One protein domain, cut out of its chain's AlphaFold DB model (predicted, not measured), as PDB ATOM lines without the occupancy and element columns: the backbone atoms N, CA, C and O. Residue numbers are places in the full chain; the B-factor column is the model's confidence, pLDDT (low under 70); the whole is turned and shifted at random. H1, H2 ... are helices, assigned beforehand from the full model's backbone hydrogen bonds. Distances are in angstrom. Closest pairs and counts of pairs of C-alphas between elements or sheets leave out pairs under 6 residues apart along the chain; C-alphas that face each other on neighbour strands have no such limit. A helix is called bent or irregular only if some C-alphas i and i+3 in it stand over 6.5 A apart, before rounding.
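Overview. This is residues 274 to 431 of the 1096 residues of the protein "PREP1 protein" of Symbiodinium sp. CCMP2592 (UniProt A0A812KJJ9). An up-and-down bundle of three long helices, H1, H2 and H6, has the short H3, H4 and H5 strung along one side, and residues 408 to 431 of H6 stick out as an arm. The 158 printed residues include six named helices, H1 to H6, and no named strand: all helix. The whole is extended, radius of gyration of the C-alphas 24.0 A, spanning 99 by 26 by 21 A.

Arrangement. Start with the hairpin of H1, residues 274 to 309, and irregular H2, residues 313 to 332, where C-alphas 314 and 317 are 7.4 A apart. They touch, opposite ways at 11 degrees, a shallow tilt; closest C-alphas Leu 306 and Ser 319, 5.9 A. H3, residues 346 to 349, touches H2; closest C-alphas Leu 347 and Glu 327, 7.3 A. H4, residues 353 to 356, only just touches H2, with 3 pairs of C-alphas within 8 A; closest Leu 354 and Leu 331, 6.6 A. H5, residues 360 to 367, only just touches H6, residues 372 to 431, with 3 such pairs; closest Leu 366 and Leu 375, 7.3 A. With residues 382 to 400 alone H6 touches H2, opposite ways at 17 degrees, a shallow tilt; closest C-alphas Leu 389 and Ala 325, 4.9 A. O i to N i+4 pairs within hydrogen-bond range are 31 of 32 in H1, 14 of 16 in H2, 2 of 4 in H5 and 54 of 56 in H6; H3 and H4 are too short for any.

Along the chain. Find C-alpha 274 at (-64.977, 20.110, 41.050); H1 runs 51.4 A from there, H2 29.4 A. H6 runs 87.7 A to C-alpha 431 at (9.037, 54.227, -14.914).

Size, cuts and confidence. The printed part has no cut; the link from H2 to H3 is long. Look for pLDDT under 70 at residues 340 to 342 and 359 to 363.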
ATOM      1  N   ARG A 274     -66.332  20.685  40.945       94.19
ATOM      2  CA  ARG A 274     -64.977  20.110  41.050       94.19
ATOM      3  C   ARG A 274     -64.496  19.585  39.689       94.19
ATOM      4  O   ARG A 274     -63.402  19.917  39.250       94.19
ATOM      5  N   LEU A 275     -65.345  18.853  38.963       94.62
ATOM      6  CA  LEU A 275     -65.040  18.345  37.621       94.62
ATOM      7  C   LEU A 275     -64.902  19.452  36.554       94.62
ATOM      8  O   LEU A 275     -64.144  19.285  35.601       94.62
ATOM      9  N   ASP A 276     -65.638  20.560  36.659       92.62
ATOM     10  CA  ASP A 276     -65.493  21.702  35.748       92.62
ATOM     11  C   ASP A 276     -64.270  22.579  36.100       92.62
ATOM     12  O   ASP A 276     -63.647  23.103  35.175       92.62
ATOM     13  N   GLN A 277     -63.847  22.636  37.373       92.94
ATOM     14  CA  GLN A 277     -62.575  23.237  37.809       92.94
ATOM     15  C   GLN A 277     -61.368  22.430  37.304       92.94
ATOM     16  O   GLN A 277     -60.538  22.983  36.595       92.94
ATOM     17  N   LEU A 278     -61.344  21.104  37.501       94.88
ATOM     18  CA  LEU A 278     -60.268  20.228  36.998       94.88
ATOM     19  C   LEU A 278     -60.079  20.312  35.468       94.88
ATOM     20  O   LEU A 278     -58.979  20.120  34.947       94.88
ATOM     21  N   LYS A 279     -61.143  20.633  34.713       95.75
ATOM     22  CA  LYS A 279     -61.064  20.917  33.265       95.75
ATOM     23  C   LYS A 279     -60.474  22.284  32.939       95.75
ATOM     24  O   LYS A 279     -60.079  22.483  31.796       95.75
ATOM     25  N   ILE A 280     -60.512  23.240  33.857       94.38
ATOM     26  CA  ILE A 280     -59.849  24.536  33.720       94.38
ATOM     27  C   ILE A 280     -58.376  24.350  34.077       94.38
ATOM     28  O   ILE A 280     -57.539  24.648  33.234       94.38
ATOM     29  N   ASP A 281     -58.066  23.714  35.208       92.88
ATOM     30  CA  ASP A 281     -56.696  23.416  35.651       92.88
ATOM     31  C   ASP A 281     -55.917  22.615  34.584       92.88
ATOM     32  O   ASP A 281     -54.802  22.967  34.201       92.88
ATOM     33  N   SER A 282     -56.550  21.593  33.991       95.31
ATOM     34  CA  SER A 282     -55.978  20.818  32.880       95.31
ATOM     35  C   SER A 282     -55.699  21.656  31.622       95.31
ATOM     36  O   SER A 282     -54.759  21.361  30.884       95.31
ATOM     37  N   GLU A 283     -56.494  22.693  31.341       95.88
ATOM     38  CA  GLU A 283     -56.242  23.604  30.217       95.88
ATOM     39  C   GLU A 283     -55.187  24.662  30.578       95.88
ATOM     40  O   GLU A 283     -54.354  24.971  29.729       95.88
ATOM     41  N   VAL A 284     -55.150  25.142  31.829       95.06
ATOM     42  CA  VAL A 284     -54.094  26.022  32.365       95.06
ATOM     43  C   VAL A 284     -52.725  25.360  32.207       95.06
ATOM     44  O   VAL A 284     -51.817  25.981  31.662       95.06
ATOM     45  N   VAL A 285     -52.581  24.078  32.566       93.94
ATOM     46  CA  VAL A 285     -51.323  23.327  32.382       93.94
ATOM     47  C   VAL A 285     -50.920  23.235  30.903       93.94
ATOM     48  O   VAL A 285     -49.770  23.515  30.568       93.94
ATOM     49  N   LYS A 286     -51.850  22.913  29.990       95.12
ATOM     50  CA  LYS A 286     -51.560  22.828  28.540       95.12
ATOM     51  C   LYS A 286     -51.149  24.177  27.950       95.12
ATOM     52  O   LYS A 286     -50.225  24.246  27.141       95.12
ATOM     53  N   VAL A 287     -51.842  25.245  28.343       94.75
ATOM     54  CA  VAL A 287     -51.567  26.617  27.901       94.75
ATOM     55  C   VAL A 287     -50.239  27.114  28.484       94.75
ATOM     56  O   VAL A 287     -49.442  27.689  27.747       94.75
ATOM     57  N   SER A 288     -49.931  26.792  29.742       94.19
ATOM     58  CA  SER A 288     -48.621  27.039  30.357       94.19
ATOM     59  C   SER A 288     -47.495  26.344  29.583       94.19
ATOM     60  O   SER A 288     -46.588  27.007  29.086       94.19
ATOM     61  N   GLN A 289     -47.590  25.026  29.366       93.88
ATOM     62  CA  GLN A 289     -46.579  24.241  28.642       93.88
ATOM     63  C   GLN A 289     -46.365  24.729  27.197       93.88
ATOM     64  O   GLN A 289     -45.220  24.848  26.751       93.88
ATOM     65  N   LYS A 290     -47.448  25.085  26.486       95.88
ATOM     66  CA  LYS A 290     -47.400  25.758  25.173       95.88
ATOM     67  C   LYS A 290     -46.520  27.011  25.227       95.88
ATOM     68  O   LYS A 290     -45.680  27.196  24.345       95.88
ATOM     69  N   TRP A 291     -46.701  27.865  26.235       96.44
ATOM     70  CA  TRP A 291     -45.960  29.121  26.353       96.44
ATOM     71  C   TRP A 291     -44.537  28.960  26.880       96.44
ATOM     72  O   TRP A 291     -43.659  29.638  26.358       96.44
ATOM     73  N   VAL A 292     -44.259  28.019  27.789       94.81
ATOM     74  CA  VAL A 292     -42.876  27.682  28.183       94.81
ATOM     75  C   VAL A 292     -42.056  27.284  26.951       94.81
ATOM     76  O   VAL A 292     -40.979  27.835  26.724       94.81
ATOM     77  N   GLY A 293     -42.586  26.401  26.098       92.69
ATOM     78  CA  GLY A 293     -41.933  26.031  24.837       92.69
ATOM     79  C   GLY A 293     -41.812  27.196  23.845       92.69
ATOM     80  O   GLY A 293     -40.789  27.338  23.176       92.69
ATOM     81  N   ARG A 294     -42.823  28.074  23.764       96.12
ATOM     82  CA  ARG A 294     -42.794  29.240  22.867       96.12
ATOM     83  C   ARG A 294     -41.748  30.277  23.291       96.12
ATOM     84  O   ARG A 294     -41.018  30.753  22.428       96.12
ATOM     85  N   ILE A 295     -41.649  30.583  24.587       95.19
ATOM     86  CA  ILE A 295     -40.685  31.546  25.144       95.19
ATOM     87  C   ILE A 295     -39.254  31.021  25.006       95.19
ATOM     88  O   ILE A 295     -38.388  31.782  24.589       95.19
ATOM     89  N   LYS A 296     -38.997  29.724  25.258       93.06
ATOM     90  CA  LYS A 296     -37.659  29.143  25.035       93.06
ATOM     91  C   LYS A 296     -37.178  29.339  23.596       93.06
ATOM     92  O   LYS A 296     -36.055  29.788  23.400       93.06
ATOM     93  N   ASN A 297     -38.037  29.088  22.607       94.38
ATOM     94  CA  ASN A 297     -37.676  29.287  21.202       94.38
ATOM     95  C   ASN A 297     -37.464  30.773  20.862       94.38
ATOM     96  O   ASN A 297     -36.470  31.101  20.226       94.38
ATOM     97  N   LEU A 298     -38.357  31.661  21.320       95.50
ATOM     98  CA  LEU A 298     -38.247  33.111  21.094       95.50
ATOM     99  C   LEU A 298     -37.003  33.731  21.754       95.50
ATOM    100  O   LEU A 298     -36.462  34.696  21.232       95.50
ATOM    101  N   ASN A 299     -36.530  33.178  22.874       94.56
ATOM    102  CA  ASN A 299     -35.280  33.603  23.505       94.56
ATOM    103  C   ASN A 299     -34.038  33.186  22.699       94.56
ATOM    104  O   ASN A 299     -33.084  33.955  22.614       94.56
ATOM    105  N   VAL A 300     -34.034  31.990  22.100       93.44
ATOM    106  CA  VAL A 300     -32.939  31.562  21.209       93.44
ATOM    107  C   VAL A 300     -32.919  32.424  19.943       93.44
ATOM    108  O   VAL A 300     -31.863  32.933  19.588       93.44
ATOM    109  N   GLU A 301     -34.091  32.645  19.336       95.69
ATOM    110  CA  GLU A 301     -34.316  33.554  18.198       95.69
ATOM    111  C   GLU A 301     -33.762  34.957  18.527       95.69
ATOM    112  O   GLU A 301     -32.876  35.450  17.837       95.69
ATOM    113  N   ALA A 302     -34.165  35.540  19.663       95.88
ATOM    114  CA  ALA A 302     -33.685  36.851  20.090       95.88
ATOM    115  C   ALA A 302     -32.186  36.897  20.412       95.88
ATOM    116  O   ALA A 302     -31.512  37.839  20.013       95.88
ATOM    117  N   SER A 303     -31.639  35.898  21.108       94.00
ATOM    118  CA  SER A 303     -30.215  35.893  21.478       94.00
ATOM    119  C   SER A 303     -29.293  35.786  20.262       94.00
ATOM    120  O   SER A 303     -28.184  36.308  20.300       94.00
ATOM    121  N   GLN A 304     -29.750  35.155  19.176       94.88
ATOM    122  CA  GLN A 304     -29.014  35.091  17.913       94.88
ATOM    123  C   GLN A 304     -28.992  36.451  17.201       94.88
ATOM    124  O   GLN A 304     -27.910  36.919  16.847       94.88
ATOM    125  N   SER A 305     -30.141  37.123  17.060       95.00
ATOM    126  CA  SER A 305     -30.199  38.480  16.489       95.00
ATOM    127  C   SER A 305     -29.425  39.499  17.334       95.00
ATOM    128  O   SER A 305     -28.747  40.361  16.790       95.00
ATOM    129  N   LEU A 306     -29.475  39.383  18.665       95.19
ATOM    130  CA  LEU A 306     -28.749  40.262  19.587       95.19
ATOM    131  C   LEU A 306     -27.226  40.098  19.473       95.19
ATOM    132  O   LEU A 306     -26.536  41.097  19.302       95.19
ATOM    133  N   ALA A 307     -26.708  38.866  19.476       94.75
ATOM    134  CA  ALA A 307     -25.275  38.618  19.295       94.75
ATOM    135  C   ALA A 307     -24.770  39.088  17.915       94.75
ATOM    136  O   ALA A 307     -23.659  39.595  17.794       94.75
ATOM    137  N   ALA A 308     -25.598  38.990  16.868       95.44
ATOM    138  CA  ALA A 308     -25.277  39.556  15.558       95.44
ATOM    139  C   ALA A 308     -25.311  41.102  15.539       95.44
ATOM    140  O   ALA A 308     -24.584  41.715  14.755       95.44
ATOM    141  N   ALA A 309     -26.112  41.732  16.405       96.25
ATOM    142  CA  ALA A 309     -26.184  43.185  16.562       96.25
ATOM    143  C   ALA A 309     -25.005  43.779  17.353       96.25
ATOM    144  O   ALA A 309     -24.671  44.941  17.140       96.25
ATOM    145  N   GLU A 310     -24.340  43.011  18.223       95.62
ATOM    146  CA  GLU A 310     -23.166  43.468  18.996       95.62
ATOM    147  C   GLU A 310     -21.987  43.910  18.106       95.62
ATOM    148  O   GLU A 310     -21.146  44.699  18.532       95.62
ATOM    149  N   HIS A 311     -21.949  43.474  16.843       96.19
ATOM    150  CA  HIS A 311     -20.982  43.935  15.843       96.19
ATOM    151  C   HIS A 311     -21.283  45.331  15.256       96.19
ATOM    152  O   HIS A 311     -20.446  45.867  14.530       96.19
ATOM    153  N   PHE A 312     -22.446  45.923  15.555       96.62
ATOM    154  CA  PHE A 312     -22.932  47.179  14.974       96.62
ATOM    155  C   PHE A 312     -23.447  48.122  16.081       96.62
ATOM    156  O   PHE A 312     -24.628  48.065  16.439       96.62
ATOM    157  N   PRO A 313     -22.594  49.001  16.649       95.06
ATOM    158  CA  PRO A 313     -22.960  49.884  17.765       95.06
ATOM    159  C   PRO A 313     -24.197  50.761  17.510       95.06
ATOM    160  O   PRO A 313     -24.922  51.109  18.446       95.06
ATOM    161  N   GLU A 314     -24.481  51.081  16.246       96.44
ATOM    162  CA  GLU A 314     -25.660  51.827  15.797       96.44
ATOM    163  C   GLU A 314     -26.985  51.103  16.098       96.44
ATOM    164  O   GLU A 314     -28.018  51.751  16.255       96.44
ATOM    165  N   LEU A 315     -26.963  49.769  16.218       97.19
ATOM    166  CA  LEU A 315     -28.140  48.933  16.475       97.19
ATOM    167  C   LEU A 315     -28.452  48.754  17.971       97.19
ATOM    168  O   LEU A 315     -29.441  48.104  18.314       97.19
ATOM    169  N   SER A 316     -27.663  49.359  18.865       95.94
ATOM    170  CA  SER A 316     -27.858  49.330  20.325       95.94
ATOM    171  C   SER A 316     -29.297  49.658  20.758       95.94
ATOM    172  O   SER A 316     -29.909  48.888  21.494       95.94
ATOM    173  N   ALA A 317     -29.901  50.718  20.213       96.12
ATOM    174  CA  ALA A 317     -31.281  51.098  20.539       96.12
ATOM    175  C   ALA A 317     -32.337  50.037  20.146       96.12
ATOM    176  O   ALA A 317     -33.351  49.888  20.829       96.12
ATOM    177  N   LEU A 318     -32.108  49.277  19.067       95.06
ATOM    178  CA  LEU A 318     -32.990  48.183  18.634       95.06
ATOM    179  C   LEU A 318     -32.718  46.889  19.415       95.06
ATOM    180  O   LEU A 318     -33.648  46.141  19.715       95.06
ATOM    181  N   SER A 319     -31.457  46.650  19.789       95.44
ATOM    182  CA  SER A 319     -31.054  45.598  20.728       95.44
ATOM    183  C   SER A 319     -31.775  45.757  22.073       95.44
ATOM    184  O   SER A 319     -32.285  44.780  22.629       95.44
ATOM    185  N   ASP A 320     -31.923  46.991  22.556       94.81
ATOM    186  CA  ASP A 320     -32.663  47.288  23.784       94.81
ATOM    187  C   ASP A 320     -34.192  47.215  23.610       94.81
ATOM    188  O   ASP A 320     -34.854  46.666  24.491       94.81
ATOM    189  N   GLU A 321     -34.775  47.616  22.466       96.50
ATOM    190  CA  GLU A 321     -36.209  47.365  22.193       96.50
ATOM    191  C   GLU A 321     -36.526  45.854  22.168       96.50
ATOM    192  O   GLU A 321     -37.531  45.410  22.733       96.50
ATOM    193  N   VAL A 322     -35.650  45.038  21.565       96.81
ATOM    194  CA  VAL A 322     -35.741  43.568  21.603       96.81
ATOM    195  C   VAL A 322     -35.603  43.046  23.036       96.81
ATOM    196  O   VAL A 322     -36.384  42.179  23.440       96.81
ATOM    197  N   GLY A 323     -34.662  43.587  23.817       94.44
ATOM    198  CA  GLY A 323     -34.471  43.269  25.233       94.44
ATOM    199  C   GLY A 323     -35.728  43.526  26.068       94.44
ATOM    200  O   GLY A 323     -36.255  42.598  26.682       94.44
ATOM    201  N   GLU A 324     -36.269  44.746  26.017       95.56
ATOM    202  CA  GLU A 324     -37.514  45.124  26.694       95.56
ATOM    203  C   GLU A 324     -38.708  44.261  26.249       95.56
ATOM    204  O   GLU A 324     -39.560  43.889  27.059       95.56
ATOM    205  N   ALA A 325     -38.823  43.952  24.954       96.69
ATOM    206  CA  ALA A 325     -39.925  43.143  24.436       96.69
ATOM    207  C   ALA A 325     -39.840  41.678  24.902       96.69
ATOM    208  O   ALA A 325     -40.875  41.062  25.188       96.69
ATOM    209  N   LEU A 326     -38.625  41.135  25.017       95.75
ATOM    210  CA  LEU A 326     -38.349  39.808  25.563       95.75
ATOM    211  C   LEU A 326     -38.618  39.763  27.074       95.75
ATOM    212  O   LEU A 326     -39.275  38.837  27.547       95.75
ATOM    213  N   GLU A 327     -38.199  40.785  27.819       93.94
ATOM    214  CA  GLU A 327     -38.453  40.932  29.254       93.94
ATOM    215  C   GLU A 327     -39.956  41.031  29.562       93.94
ATOM    216  O   GLU A 327     -40.479  40.269  30.374       93.94
ATOM    217  N   LYS A 328     -40.702  41.879  28.841       94.94
ATOM    218  CA  LYS A 328     -42.165  42.018  29.000       94.94
ATOM    219  C   LYS A 328     -42.917  40.717  28.691       94.94
ATOM    220  O   LYS A 328     -43.957  40.450  29.304       94.94
ATOM    221  N   LEU A 329     -42.401  39.899  27.768       95.38
ATOM    222  CA  LEU A 329     -42.901  38.550  27.484       95.38
ATOM    223  C   LEU A 329     -42.546  37.557  28.606       95.38
ATOM    224  O   LEU A 329     -43.379  36.725  28.963       95.38
ATOM    225  N   ALA A 330     -41.339  37.647  29.168       92.88
ATOM    226  CA  ALA A 330     -40.851  36.782  30.239       92.88
ATOM    227  C   ALA A 330     -41.584  37.025  31.564       92.88
ATOM    228  O   ALA A 330     -42.067  36.069  32.172       92.88
ATOM    229  N   LEU A 331     -41.725  38.296  31.959       92.62
ATOM    230  CA  LEU A 331     -42.475  38.739  33.133       92.62
ATOM    231  C   LEU A 331     -43.945  38.327  33.037       92.62
ATOM    232  O   LEU A 331     -44.471  37.758  33.981       92.62
ATOM    233  N   SER A 332     -44.602  38.540  31.890       93.31
ATOM    234  CA  SER A 332     -46.015  38.157  31.701       93.31
ATOM    235  C   SER A 332     -46.241  36.640  31.592       93.31
ATOM    236  O   SER A 332     -47.378  36.172  31.706       93.31
ATOM    237  N   GLY A 333     -45.179  35.883  31.305       92.81
ATOM    238  CA  GLY A 333     -45.228  34.466  30.967       92.81
ATOM    239  C   GLY A 333     -45.130  33.507  32.158       92.81
ATOM    240  O   GLY A 333     -44.814  33.906  33.283       92.81
ATOM    241  N   PRO A 334     -45.365  32.204  31.912       92.12
ATOM    242  CA  PRO A 334     -45.133  31.159  32.902       92.12
ATOM    243  C   PRO A 334     -43.641  31.079  33.250       92.12
ATOM    244  O   PRO A 334     -42.788  31.471  32.450       92.12
ATOM    245  N   ILE A 335     -43.319  30.538  34.426       88.38
ATOM    246  CA  ILE A 335     -41.924  30.341  34.832       88.38
ATOM    247  C   ILE A 335     -41.263  29.357  33.858       88.38
ATOM    248  O   ILE A 335     -41.696  28.215  33.698       88.38
ATOM    249  N   VAL A 336     -40.219  29.826  33.178       86.56
ATOM    250  CA  VAL A 336     -39.416  29.032  32.249       86.56
ATOM    251  C   VAL A 336     -38.187  28.542  33.014       86.56
ATOM    252  O   VAL A 336     -37.338  29.370  33.334       86.56
ATOM    253  N   PRO A 337     -38.045  27.235  33.304       81.44
ATOM    254  CA  PRO A 337     -36.845  26.736  33.965       81.44
ATOM    255  C   PRO A 337     -35.639  26.919  33.037       81.44
ATOM    256  O   PRO A 337     -35.593  26.334  31.944       81.44
ATOM    257  N   MET A 338     -34.687  27.749  33.461       75.69
ATOM    258  CA  MET A 338     -33.429  27.989  32.754       75.69
ATOM    259  C   MET A 338     -32.609  26.695  32.728       75.69
ATOM    260  O   MET A 338     -32.354  26.100  33.772       75.69
ATOM    261  N   SER A 339     -32.167  26.252  31.550       74.25
ATOM    262  CA  SER A 339     -31.046  25.306  31.485       74.25
ATOM    263  C   SER A 339     -29.725  26.065  31.680       74.25
ATOM    264  O   SER A 339     -29.690  27.268  31.416       74.25
ATOM    265  N   PRO A 340     -28.613  25.407  32.060       69.94
ATOM    266  CA  PRO A 340     -27.301  26.062  32.115       69.94
ATOM    267  C   PRO A 340     -26.931  26.756  30.794       69.94
ATOM    268  O   PRO A 340     -26.472  27.892  30.798       69.94
ATOM    269  N   SER A 341     -27.273  26.138  29.659       68.75
ATOM    270  CA  SER A 341     -27.138  26.704  28.307       68.75
ATOM    271  C   SER A 341     -28.008  27.935  28.011       68.75
ATOM    272  O   SER A 341     -27.819  28.570  26.980       68.75
ATOM    273  N   MET A 342     -28.969  28.276  28.875       69.69
ATOM    274  CA  MET A 342     -29.716  29.532  28.794       69.69
ATOM    275  C   MET A 342     -29.078  30.646  29.633       69.69
ATOM    276  O   MET A 342     -29.428  31.797  29.394       69.69
ATOM    277  N   LYS A 343     -28.141  30.379  30.560       74.94
ATOM    278  CA  LYS A 343     -27.539  31.437  31.401       74.94
ATOM    279  C   LYS A 343     -26.817  32.520  30.583       74.94
ATOM    280  O   LYS A 343     -26.895  33.685  30.944       74.94
ATOM    281  N   SER A 344     -26.205  32.152  29.455       76.12
ATOM    282  CA  SER A 344     -25.557  33.072  28.506       76.12
ATOM    283  C   SER A 344     -26.510  33.765  27.519       76.12
ATOM    284  O   SER A 344     -26.072  34.586  26.723       76.12
ATOM    285  N   THR A 345     -27.811  33.451  27.535       79.69
ATOM    286  CA  THR A 345     -28.813  34.194  26.746       79.69
ATOM    287  C   THR A 345     -29.235  35.463  27.480       79.69
ATOM    288  O   THR A 345     -29.168  35.500  28.710       79.69
ATOM    289  N   ARG A 346     -29.767  36.479  26.782       79.56
ATOM    290  CA  ARG A 346     -30.214  37.722  27.449       79.56
ATOM    291  C   ARG A 346     -31.308  37.459  28.498       79.56
ATOM    292  O   ARG A 346     -31.336  38.132  29.520       79.56
ATOM    293  N   LEU A 347     -32.130  36.415  28.329       79.81
ATOM    294  CA  LEU A 347     -33.074  35.947  29.357       79.81
ATOM    295  C   LEU A 347     -32.384  35.352  30.596       79.81
ATOM    296  O   LEU A 347     -32.916  35.467  31.692       79.81
ATOM    297  N   GLY A 348     -31.234  34.696  30.422       81.69
ATOM    298  CA  GLY A 348     -30.426  34.126  31.501       81.69
ATOM    299  C   GLY A 348     -29.650  35.178  32.283       81.69
ATOM    300  O   GLY A 348     -29.625  35.107  33.504       81.69
ATOM    301  N   MET A 349     -29.124  36.200  31.601       84.44
ATOM    302  CA  MET A 349     -28.538  37.390  32.237       84.44
ATOM    303  C   MET A 349     -29.592  38.222  32.983       84.44
ATOM    304  O   MET A 349     -29.327  38.760  34.052       84.44
ATOM    305  N   LEU A 350     -30.818  38.280  32.454       82.75
ATOM    306  CA  LEU A 350     -31.990  38.785  33.174       82.75
ATOM    307  C   LEU A 350     -32.535  37.775  34.202       82.75
ATOM    308  O   LEU A 350     -33.516  38.080  34.867       82.75
ATOM    309  N   GLY A 351     -31.966  36.575  34.333       80.94
ATOM    310  CA  GLY A 351     -32.600  35.437  35.006       80.94
ATOM    311  C   GLY A 351     -32.841  35.642  36.497       80.94
ATOM    312  O   GLY A 351     -33.874  35.211  37.009       80.94
ATOM    313  N   ASP A 352     -31.929  36.336  37.172       78.50
ATOM    314  CA  ASP A 352     -32.029  36.605  38.608       78.50
ATOM    315  C   ASP A 352     -32.990  37.780  38.871       78.50
ATOM    316  O   ASP A 352     -33.886  37.670  39.707       78.50
ATOM    317  N   LYS A 353     -32.948  38.826  38.029       80.38
ATOM    318  CA  LYS A 353     -33.960  39.905  38.010       80.38
ATOM    319  C   LYS A 353     -35.368  39.386  37.699       80.38
ATOM    320  O   LYS A 353     -36.333  39.737  38.362       80.38
ATOM    321  N   LEU A 354     -35.506  38.459  36.750       80.00
ATOM    322  CA  LEU A 354     -36.768  37.790  36.392       80.00
ATOM    323  C   LEU A 354     -37.265  36.783  37.451       80.00
ATOM    324  O   LEU A 354     -38.312  36.150  37.241       80.00
ATOM    325  N   GLN A 355     -36.529  36.627  38.556       77.06
ATOM    326  CA  GLN A 355     -36.966  35.955  39.779       77.06
ATOM    327  C   GLN A 355     -37.321  36.970  40.880       77.06
ATOM    328  O   GLN A 355     -38.379  36.811  41.485       77.06
ATOM    329  N   THR A 356     -36.525  38.027  41.096       75.44
ATOM    330  CA  THR A 356     -36.791  39.059  42.125       75.44
ATOM    331  C   THR A 356     -37.894  40.045  41.734       75.44
ATOM    332  O   THR A 356     -38.831  40.265  42.495       75.44
ATOM    333  N   ASP A 357     -37.829  40.597  40.522       74.75
ATOM    334  CA  ASP A 357     -38.719  41.653  40.013       74.75
ATOM    335  C   ASP A 357     -40.018  41.076  39.426       74.75
ATOM    336  O   ASP A 357     -40.877  41.787  38.890       74.75
ATOM    337  N   ARG A 358     -40.189  39.752  39.514       71.44
ATOM    338  CA  ARG A 358     -41.370  39.054  39.024       71.44
ATOM    339  C   ARG A 358     -42.537  39.305  39.974       71.44
ATOM    340  O   ARG A 358     -42.783  38.506  40.875       71.44
ATOM    341  N   SER A 359     -43.271  40.402  39.736       59.97
ATOM    342  CA  SER A 359     -44.502  40.733  40.468       59.97
ATOM    343  C   SER A 359     -45.324  39.459  40.706       59.97
ATOM    344  O   SER A 359     -45.612  38.748  39.729       59.97
ATOM    345  N   PRO A 360     -45.727  39.159  41.959       68.19
ATOM    346  CA  PRO A 360     -46.539  37.988  42.265       68.19
ATOM    347  C   PRO A 360     -47.754  37.876  41.344       68.19
ATOM    348  O   PRO A 360     -48.109  36.775  40.940       68.19
ATOM    349  N   GLU A 361     -48.323  39.009  40.916       63.88
ATOM    350  CA  GLU A 361     -49.423  39.116  39.953       63.88
ATOM    351  C   GLU A 361     -49.203  38.349  38.642       63.88
ATOM    352  O   GLU A 361     -50.177  37.908  38.045       63.88
ATOM    353  N   ALA A 362     -47.968  38.163  38.166       68.38
ATOM    354  CA  ALA A 362     -47.698  37.439  36.923       68.38
ATOM    355  C   ALA A 362     -47.919  35.927  37.077       68.38
ATOM    356  O   ALA A 362     -48.741  35.324  36.381       68.38
ATOM    357  N   THR A 363     -47.227  35.325  38.046       67.12
ATOM    358  CA  THR A 363     -47.404  33.920  38.443       67.12
ATOM    359  C   THR A 363     -48.824  33.690  38.976       67.12
ATOM    360  O   THR A 363     -49.435  32.638  38.756       67.12
ATOM    361  N   HIS A 364     -49.396  34.707  39.625       71.50
ATOM    362  CA  HIS A 364     -50.737  34.659  40.174       71.50
ATOM    363  C   HIS A 364     -51.827  34.823  39.101       71.50
ATOM    364  O   HIS A 364     -52.854  34.171  39.216       71.50
ATOM    365  N   ALA A 365     -51.625  35.570  38.010       82.38
ATOM    366  CA  ALA A 365     -52.629  35.731  36.949       82.38
ATOM    367  C   ALA A 365     -52.970  34.405  36.251       82.38
ATOM    368  O   ALA A 365     -54.140  34.124  35.987       82.38
ATOM    369  N   LEU A 366     -51.966  33.558  35.994       85.88
ATOM    370  CA  LEU A 366     -52.186  32.242  35.388       85.88
ATOM    371  C   LEU A 366     -52.877  31.268  36.362       85.88
ATOM    372  O   LEU A 366     -53.734  30.492  35.947       85.88
ATOM    373  N   THR A 367     -52.572  31.347  37.663       84.50
ATOM    374  CA  THR A 367     -53.244  30.546  38.709       84.50
ATOM    375  C   THR A 367     -54.611  31.110  39.133       84.50
ATOM    376  O   THR A 367     -55.465  30.367  39.609       84.50
ATOM    377  N   GLN A 368     -54.885  32.394  38.884       86.56
ATOM    378  CA  GLN A 368     -56.192  33.045  39.055       86.56
ATOM    379  C   GLN A 368     -57.160  32.800  37.890       86.56
ATOM    380  O   GLN A 368     -58.289  33.291  37.939       86.56
ATOM    381  N   CYS A 369     -56.779  32.038  36.857       90.50
ATOM    382  CA  CYS A 369     -57.643  31.708  35.721       90.50
ATOM    383  C   CYS A 369     -58.807  30.778  36.124       90.50
ATOM    384  O   CYS A 369     -58.840  29.606  35.762       90.50
ATOM    385  N   ARG A 370     -59.796  31.311  36.853       91.44
ATOM    386  CA  ARG A 370     -60.988  30.598  37.353       91.44
ATOM    387  C   ARG A 370     -62.029  30.312  36.268       91.44
ATOM    388  O   ARG A 370     -63.036  29.662  36.538       91.44
ATOM    389  N   SER A 371     -61.821  30.781  35.038       95.56
ATOM    390  CA  SER A 371     -62.662  30.448  33.894       95.56
ATOM    391  C   SER A 371     -61.877  30.328  32.586       95.56
ATOM    392  O   SER A 371     -60.783  30.861  32.402       95.56
ATOM    393  N   LYS A 372     -62.509  29.674  31.605       94.31
ATOM    394  CA  LYS A 372     -61.982  29.572  30.236       94.31
ATOM    395  C   LYS A 372     -61.917  30.915  29.499       94.31
ATOM    396  O   LYS A 372     -61.207  31.001  28.501       94.31
ATOM    397  N   LYS A 373     -62.645  31.945  29.958       95.56
ATOM    398  CA  LYS A 373     -62.531  33.304  29.406       95.56
ATOM    399  C   LYS A 373     -61.184  33.894  29.805       95.56
ATOM    400  O   LYS A 373     -60.441  34.312  28.926       95.56
ATOM    401  N   ASP A 374     -60.864  33.846  31.090       95.25
ATOM    402  CA  ASP A 374     -59.662  34.457  31.669       95.25
ATOM    403  C   ASP A 374     -58.402  33.820  31.068       95.25
ATOM    404  O   ASP A 374     -57.529  34.523  30.568       95.25
ATOM    405  N   LEU A 375     -58.389  32.487  30.948       95.38
ATOM    406  CA  LEU A 375     -57.314  31.756  30.269       95.38
ATOM    407  C   LEU A 375     -57.162  32.150  28.785       95.38
ATOM    408  O   LEU A 375     -56.045  32.241  28.282       95.38
ATOM    409  N   SER A 376     -58.265  32.421  28.074       95.88
ATOM    410  CA  SER A 376     -58.217  32.900  26.679       95.88
ATOM    411  C   SER A 376     -57.783  34.367  26.551       95.88
ATOM    412  O   SER A 376     -57.244  34.771  25.521       95.88
ATOM    413  N   GLU A 377     -57.997  35.164  27.597       96.12
ATOM    414  CA  GLU A 377     -57.588  36.564  27.682       96.12
ATOM    415  C   GLU A 377     -56.088  36.669  28.009       96.12
ATOM    416  O   GLU A 377     -55.374  37.442  27.369       96.12
ATOM    417  N   TRP A 378     -55.582  35.790  28.881       95.19
ATOM    418  CA  TRP A 378     -54.153  35.596  29.131       95.19
ATOM    419  C   TRP A 378     -53.417  35.038  27.895       95.19
ATOM    420  O   TRP A 378     -52.406  35.609  27.488       95.19
ATOM    421  N   ASP A 379     -53.958  34.021  27.205       96.25
ATOM    422  CA  ASP A 379     -53.369  33.490  25.956       96.25
ATOM    423  C   ASP A 379     -53.281  34.568  24.859       96.25
ATOM    424  O   ASP A 379     -52.295  34.653  24.122       96.25
ATOM    425  N   ARG A 380     -54.288  35.454  24.795       96.94
ATOM    426  CA  ARG A 380     -54.292  36.637  23.924       96.94
ATOM    427  C   ARG A 380     -53.265  37.690  24.355       96.94
ATOM    428  O   ARG A 380     -52.648  38.291  23.477       96.94
ATOM    429  N   ARG A 381     -53.079  37.938  25.657       95.88
ATOM    430  CA  ARG A 381     -52.059  38.870  26.173       95.88
ATOM    431  C   ARG A 381     -50.658  38.386  25.801       95.88
ATOM    432  O   ARG A 381     -49.898  39.148  25.210       95.88
ATOM    433  N   MET A 382     -50.366  37.107  26.025       97.12
ATOM    434  CA  MET A 382     -49.100  36.476  25.635       97.12
ATOM    435  C   MET A 382     -48.851  36.531  24.122       97.12
ATOM    436  O   MET A 382     -47.765  36.914  23.692       97.12
ATOM    437  N   ALA A 383     -49.874  36.267  23.299       96.88
ATOM    438  CA  ALA A 383     -49.788  36.449  21.846       96.88
ATOM    439  C   ALA A 383     -49.549  37.917  21.429       96.88
ATOM    440  O   ALA A 383     -48.933  38.172  20.394       96.88
ATOM    441  N   GLY A 384     -50.003  38.883  22.236       97.38
ATOM    442  CA  GLY A 384     -49.683  40.302  22.081       97.38
ATOM    443  C   GLY A 384     -48.203  40.599  22.324       97.38
ATOM    444  O   GLY A 384     -47.578  41.244  21.487       97.38
ATOM    445  N   HIS A 385     -47.627  40.080  23.414       96.88
ATOM    446  CA  HIS A 385     -46.203  40.245  23.727       96.88
ATOM    447  C   HIS A 385     -45.294  39.531  22.705       96.88
ATOM    448  O   HIS A 385     -44.348  40.146  22.216       96.88
ATOM    449  N   GLU A 386     -45.629  38.308  22.263       97.38
ATOM    450  CA  GLU A 386     -44.941  37.656  21.129       97.38
ATOM    451  C   GLU A 386     -45.016  38.521  19.854       97.38
ATOM    452  O   GLU A 386     -44.040  38.631  19.113       97.38
ATOM    453  N   GLY A 387     -46.165  39.152  19.599       97.38
ATOM    454  CA  GLY A 387     -46.379  40.037  18.453       97.38
ATOM    455  C   GLY A 387     -45.657  41.388  18.526       97.38
ATOM    456  O   GLY A 387     -45.590  42.073  17.503       97.38
ATOM    457  N   LEU A 388     -45.128  41.777  19.692       96.88
ATOM    458  CA  LEU A 388     -44.221  42.917  19.853       96.88
ATOM    459  C   LEU A 388     -42.772  42.473  19.651       96.88
ATOM    460  O   LEU A 388     -42.115  42.994  18.754       96.88
ATOM    461  N   LEU A 389     -42.322  41.442  20.379       97.56
ATOM    462  CA  LEU A 389     -40.966  40.893  20.256       97.56
ATOM    463  C   LEU A 389     -40.623  40.541  18.803       97.56
ATOM    464  O   LEU A 389     -39.590  40.955  18.293       97.56
ATOM    465  N   LYS A 390     -41.533  39.873  18.084       97.56
ATOM    466  CA  LYS A 390     -41.325  39.561  16.663       97.56
ATOM    467  C   LYS A 390     -41.194  40.779  15.757       97.56
ATOM    468  O   LYS A 390     -40.527  40.672  14.739       97.56
ATOM    469  N   LYS A 391     -41.825  41.914  16.077       98.00
ATOM    470  CA  LYS A 391     -41.657  43.143  15.284       98.00
ATOM    471  C   LYS A 391     -40.284  43.754  15.512       98.00
ATOM    472  O   LYS A 391     -39.656  44.114  14.527       98.00
ATOM    473  N   ALA A 392     -39.844  43.819  16.770       97.56
ATOM    474  CA  ALA A 392     -38.518  44.306  17.130       97.56
ATOM    475  C   ALA A 392     -37.430  43.434  16.478       97.56
ATOM    476  O   ALA A 392     -36.587  43.963  15.766       97.56
ATOM    477  N   LEU A 393     -37.538  42.099  16.575       97.56
ATOM    478  CA  LEU A 393     -36.640  41.158  15.884       97.56
ATOM    479  C   LEU A 393     -36.667  41.342  14.363       97.56
ATOM    480  O   LEU A 393     -35.641  41.630  13.766       97.56
ATOM    481  N   THR A 394     -37.852  41.321  13.737       97.88
ATOM    482  CA  THR A 394     -37.982  41.541  12.283       97.88
ATOM    483  C   THR A 394     -37.515  42.937  11.842       97.88
ATOM    484  O   THR A 394     -37.392  43.170  10.642       97.88
ATOM    485  N   GLN A 395     -37.300  43.897  12.745       97.81
ATOM    486  CA  GLN A 395     -36.664  45.172  12.416       97.81
ATOM    487  C   GLN A 395     -35.145  45.086  12.589       97.81
ATOM    488  O   GLN A 395     -34.435  45.338  11.621       97.81
ATOM    489  N   LEU A 396     -34.677  44.618  13.751       97.62
ATOM    490  CA  LEU A 396     -33.266  44.385  14.047       97.62
ATOM    491  C   LEU A 396     -32.586  43.514  12.976       97.62
ATOM    492  O   LEU A 396     -31.550  43.907  12.461       97.62
ATOM    493  N   ASP A 397     -33.203  42.400  12.567       97.75
ATOM    494  CA  ASP A 397     -32.664  41.494  11.540       97.75
ATOM    495  C   ASP A 397     -32.430  42.210  10.194       97.75
ATOM    496  O   ASP A 397     -31.400  42.003   9.556       97.75
ATOM    497  N   LYS A 398     -33.349  43.094   9.769       98.00
ATOM    498  CA  LYS A 398     -33.189  43.865   8.518       98.00
ATOM    499  C   LYS A 398     -32.104  44.921   8.624       98.00
ATOM    500  O   LYS A 398     -31.427  45.207   7.640       98.00
ATOM    501  N   ASP A 399     -31.986  45.544   9.790       97.56
ATOM    502  CA  ASP A 399     -31.006  46.596   9.999       97.56
ATOM    503  C   ASP A 399     -29.599  45.974  10.150       97.56
ATOM    504  O   ASP A 399     -28.639  46.527   9.619       97.56
ATOM    505  N   ILE A 400     -29.486  44.751  10.694       97.69
ATOM    506  CA  ILE A 400     -28.288  43.896  10.589       97.69
ATOM    507  C   ILE A 400     -27.964  43.582   9.119       97.69
ATOM    508  O   ILE A 400     -26.842  43.848   8.693       97.69
ATOM    509  N   GLU A 401     -28.915  43.066   8.324       97.62
ATOM    510  CA  GLU A 401     -28.709  42.794   6.885       97.62
ATOM    511  C   GLU A 401     -28.222  44.053   6.138       97.62
ATOM    512  O   GLU A 401     -27.272  44.000   5.356       97.62
ATOM    513  N   HIS A 402     -28.817  45.214   6.425       97.31
ATOM    514  CA  HIS A 402     -28.443  46.497   5.831       97.31
ATOM    515  C   HIS A 402     -27.041  46.974   6.252       97.31
ATOM    516  O   HIS A 402     -26.277  47.430   5.397       97.31
ATOM    517  N   HIS A 403     -26.672  46.859   7.531       96.94
ATOM    518  CA  HIS A 403     -25.333  47.223   8.011       96.94
ATOM    519  C   HIS A 403     -24.251  46.249   7.507       96.94
ATOM    520  O   HIS A 403     -23.161  46.695   7.145       96.94
ATOM    521  N   GLN A 404     -24.556  44.954   7.368       97.44
ATOM    522  CA  GLN A 404     -23.685  43.982   6.693       97.44
ATOM    523  C   GLN A 404     -23.472  44.363   5.219       97.44
ATOM    524  O   GLN A 404     -22.331  44.491   4.774       97.44
ATOM    525  N   GLU A 405     -24.551  44.658   4.483       97.38
ATOM    526  CA  GLU A 405     -24.481  45.158   3.106       97.38
ATOM    527  C   GLU A 405     -23.641  46.445   2.978       97.38
ATOM    528  O   GLU A 405     -22.973  46.645   1.961       97.38
ATOM    529  N   GLN A 406     -23.674  47.349   3.966       96.94
ATOM    530  CA  GLN A 406     -22.833  48.552   3.975       96.94
ATOM    531  C   GLN A 406     -21.360  48.228   4.255       96.94
ATOM    532  O   GLN A 406     -20.490  48.715   3.528       96.94
ATOM    533  N   ALA A 407     -21.071  47.368   5.234       96.44
ATOM    534  CA  ALA A 407     -19.712  46.938   5.559       96.44
ATOM    535  C   ALA A 407     -19.027  46.227   4.375       96.44
ATOM    536  O   ALA A 407     -17.855  46.491   4.091       96.44
ATOM    537  N   GLU A 408     -19.754  45.393   3.624       96.88
ATOM    538  CA  GLU A 408     -19.245  44.772   2.393       96.88
ATOM    539  C   GLU A 408     -18.946  45.803   1.294       96.88
ATOM    540  O   GLU A 408     -17.893  45.734   0.654       96.88
ATOM    541  N   LYS A 409     -19.819  46.801   1.099       97.56
ATOM    542  CA  LYS A 409     -19.603  47.885   0.120       97.56
ATOM    543  C   LYS A 409     -18.399  48.751   0.490       97.56
ATOM    544  O   LYS A 409     -17.603  49.088  -0.388       97.56
ATOM    545  N   GLU A 410     -18.215  49.064   1.772       96.50
ATOM    546  CA  GLU A 410     -17.012  49.746   2.257       96.50
ATOM    547  C   GLU A 410     -15.746  48.912   2.057       96.50
ATOM    548  O   GLU A 410     -14.732  49.444   1.604       96.50
ATOM    549  N   LYS A 411     -15.788  47.614   2.377       97.44
ATOM    550  CA  LYS A 411     -14.655  46.701   2.190       97.44
ATOM    551  C   LYS A 411     -14.252  46.625   0.717       97.44
ATOM    552  O   LYS A 411     -13.092  46.869   0.398       97.44
ATOM    553  N   ALA A 412     -15.211  46.420  -0.187       97.50
ATOM    554  CA  ALA A 412     -14.969  46.422  -1.628       97.50
ATOM    555  C   ALA A 412     -14.417  47.772  -2.134       97.50
ATOM    556  O   ALA A 412     -13.569  47.804  -3.028       97.50
ATOM    557  N   MET A 413     -14.846  48.900  -1.554       97.94
ATOM    558  CA  MET A 413     -14.302  50.222  -1.882       97.94
ATOM    559  C   MET A 413     -12.858  50.406  -1.382       97.94
ATOM    560  O   MET A 413     -12.036  50.971  -2.108       97.94
ATOM    561  N   LYS A 414     -12.526  49.904  -0.185       97.56
ATOM    562  CA  LYS A 414     -11.163  49.905   0.379       97.56
ATOM    563  C   LYS A 414     -10.225  49.031  -0.461       97.56
ATOM    564  O   LYS A 414      -9.220  49.538  -0.955       97.56
ATOM    565  N   GLU A 415     -10.617  47.795  -0.766       97.81
ATOM    566  CA  GLU A 415      -9.878  46.882  -1.655       97.81
ATOM    567  C   GLU A 415      -9.661  47.483  -3.061       97.81
ATOM    568  O   GLU A 415      -8.563  47.412  -3.621       97.81
ATOM    569  N   MET A 416     -10.669  48.161  -3.627       97.88
ATOM    570  CA  MET A 416     -10.544  48.854  -4.918       97.88
ATOM    571  C   MET A 416      -9.562  50.039  -4.863       97.88
ATOM    572  O   MET A 416      -8.830  50.284  -5.830       97.88
ATOM    573  N   LEU A 417      -9.522  50.781  -3.751       97.75
ATOM    574  CA  LEU A 417      -8.566  51.870  -3.536       97.75
ATOM    575  C   LEU A 417      -7.138  51.339  -3.370       97.75
ATOM    576  O   LEU A 417      -6.228  51.860  -4.018       97.75
ATOM    577  N   GLU A 418      -6.942  50.277  -2.592       97.62
ATOM    578  CA  GLU A 418      -5.646  49.612  -2.410       97.62
ATOM    579  C   GLU A 418      -5.115  49.039  -3.727       97.62
ATOM    580  O   GLU A 418      -3.992  49.357  -4.130       97.62
ATOM    581  N   ALA A 419      -5.945  48.322  -4.490       97.38
ATOM    582  CA  ALA A 419      -5.592  47.843  -5.826       97.38
ATOM    583  C   ALA A 419      -5.210  48.995  -6.780       97.38
ATOM    584  O   ALA A 419      -4.309  48.857  -7.615       97.38
ATOM    585  N   ARG A 420      -5.847  50.168  -6.648       97.25
ATOM    586  CA  ARG A 420      -5.517  51.373  -7.428       97.25
ATOM    587  C   ARG A 420      -4.214  52.038  -6.967       97.25
ATOM    588  O   ARG A 420      -3.502  52.588  -7.813       97.25
ATOM    589  N   LEU A 421      -3.878  51.985  -5.678       97.25
ATOM    590  CA  LEU A 421      -2.601  52.458  -5.129       97.25
ATOM    591  C   LEU A 421      -1.444  51.536  -5.528       97.25
ATOM    592  O   LEU A 421      -0.438  52.019  -6.047       97.25
ATOM    593  N   GLU A 422      -1.611  50.221  -5.414       97.38
ATOM    594  CA  GLU A 422      -0.620  49.230  -5.845       97.38
ATOM    595  C   GLU A 422      -0.376  49.304  -7.364       97.38
ATOM    596  O   GLU A 422       0.769  49.324  -7.827       97.38
ATOM    597  N   LYS A 423      -1.432  49.493  -8.170       97.06
ATOM    598  CA  LYS A 423      -1.302  49.755  -9.615       97.06
ATOM    599  C   LYS A 423      -0.531  51.050  -9.915       97.06
ATOM    600  O   LYS A 423       0.240  51.079 -10.875       97.06
ATOM    601  N   LYS A 424      -0.682  52.109  -9.102       96.75
ATOM    602  CA  LYS A 424       0.143  53.333  -9.201       96.75
ATOM    603  C   LYS A 424       1.602  53.066  -8.813       96.75
ATOM    604  O   LYS A 424       2.494  53.516  -9.531       96.75
ATOM    605  N   LYS A 425       1.855  52.327  -7.727       96.81
ATOM    606  CA  LYS A 425       3.199  51.975  -7.242       96.81
ATOM    607  C   LYS A 425       3.991  51.209  -8.307       96.81
ATOM    608  O   LYS A 425       5.021  51.708  -8.762       96.81
ATOM    609  N   ARG A 426       3.429  50.111  -8.833       95.81
ATOM    610  CA  ARG A 426       4.018  49.326  -9.939       95.81
ATOM    611  C   ARG A 426       4.279  50.171 -11.193       95.81
ATOM    612  O   ARG A 426       5.295  49.999 -11.864       95.81
ATOM    613  N   ALA A 427       3.400  51.127 -11.508       95.06
ATOM    614  CA  ALA A 427       3.602  52.047 -12.629       95.06
ATOM    615  C   ALA A 427       4.765  53.036 -12.401       95.06
ATOM    616  O   ALA A 427       5.492  53.348 -13.349       95.06
ATOM    617  N   MET A 428       4.983  53.511 -11.168       94.12
ATOM    618  CA  MET A 428       6.143  54.345 -10.823       94.12
ATOM    619  C   MET A 428       7.449  53.544 -10.823       94.12
ATOM    620  O   MET A 428       8.448  54.012 -11.366       94.12
ATOM    621  N   GLU A 429       7.438  52.319 -10.302       94.38
ATOM    622  CA  GLU A 429       8.588  51.406 -10.325       94.38
ATOM    623  C   GLU A 429       8.989  51.048 -11.766       94.38
ATOM    624  O   GLU A 429      10.160  51.169 -12.129       94.38
ATOM    625  N   SER A 430       8.018  50.750 -12.638       92.12
ATOM    626  CA  SER A 430       8.254  50.530 -14.073       92.12
ATOM    627  C   SER A 430       8.859  51.759 -14.771       92.12
ATOM    628  O   SER A 430       9.775  51.624 -15.588       92.12
ATOM    629  N   ARG A 431       8.419  52.979 -14.421       89.44
ATOM    630  CA  ARG A 431       9.037  54.227 -14.914       89.44
ATOM    631  C   ARG A 431      10.471  54.400 -14.400       89.44
ATOM    632  O   ARG A 431      11.346  54.744 -15.190       89.44
TER     633      ARG A 431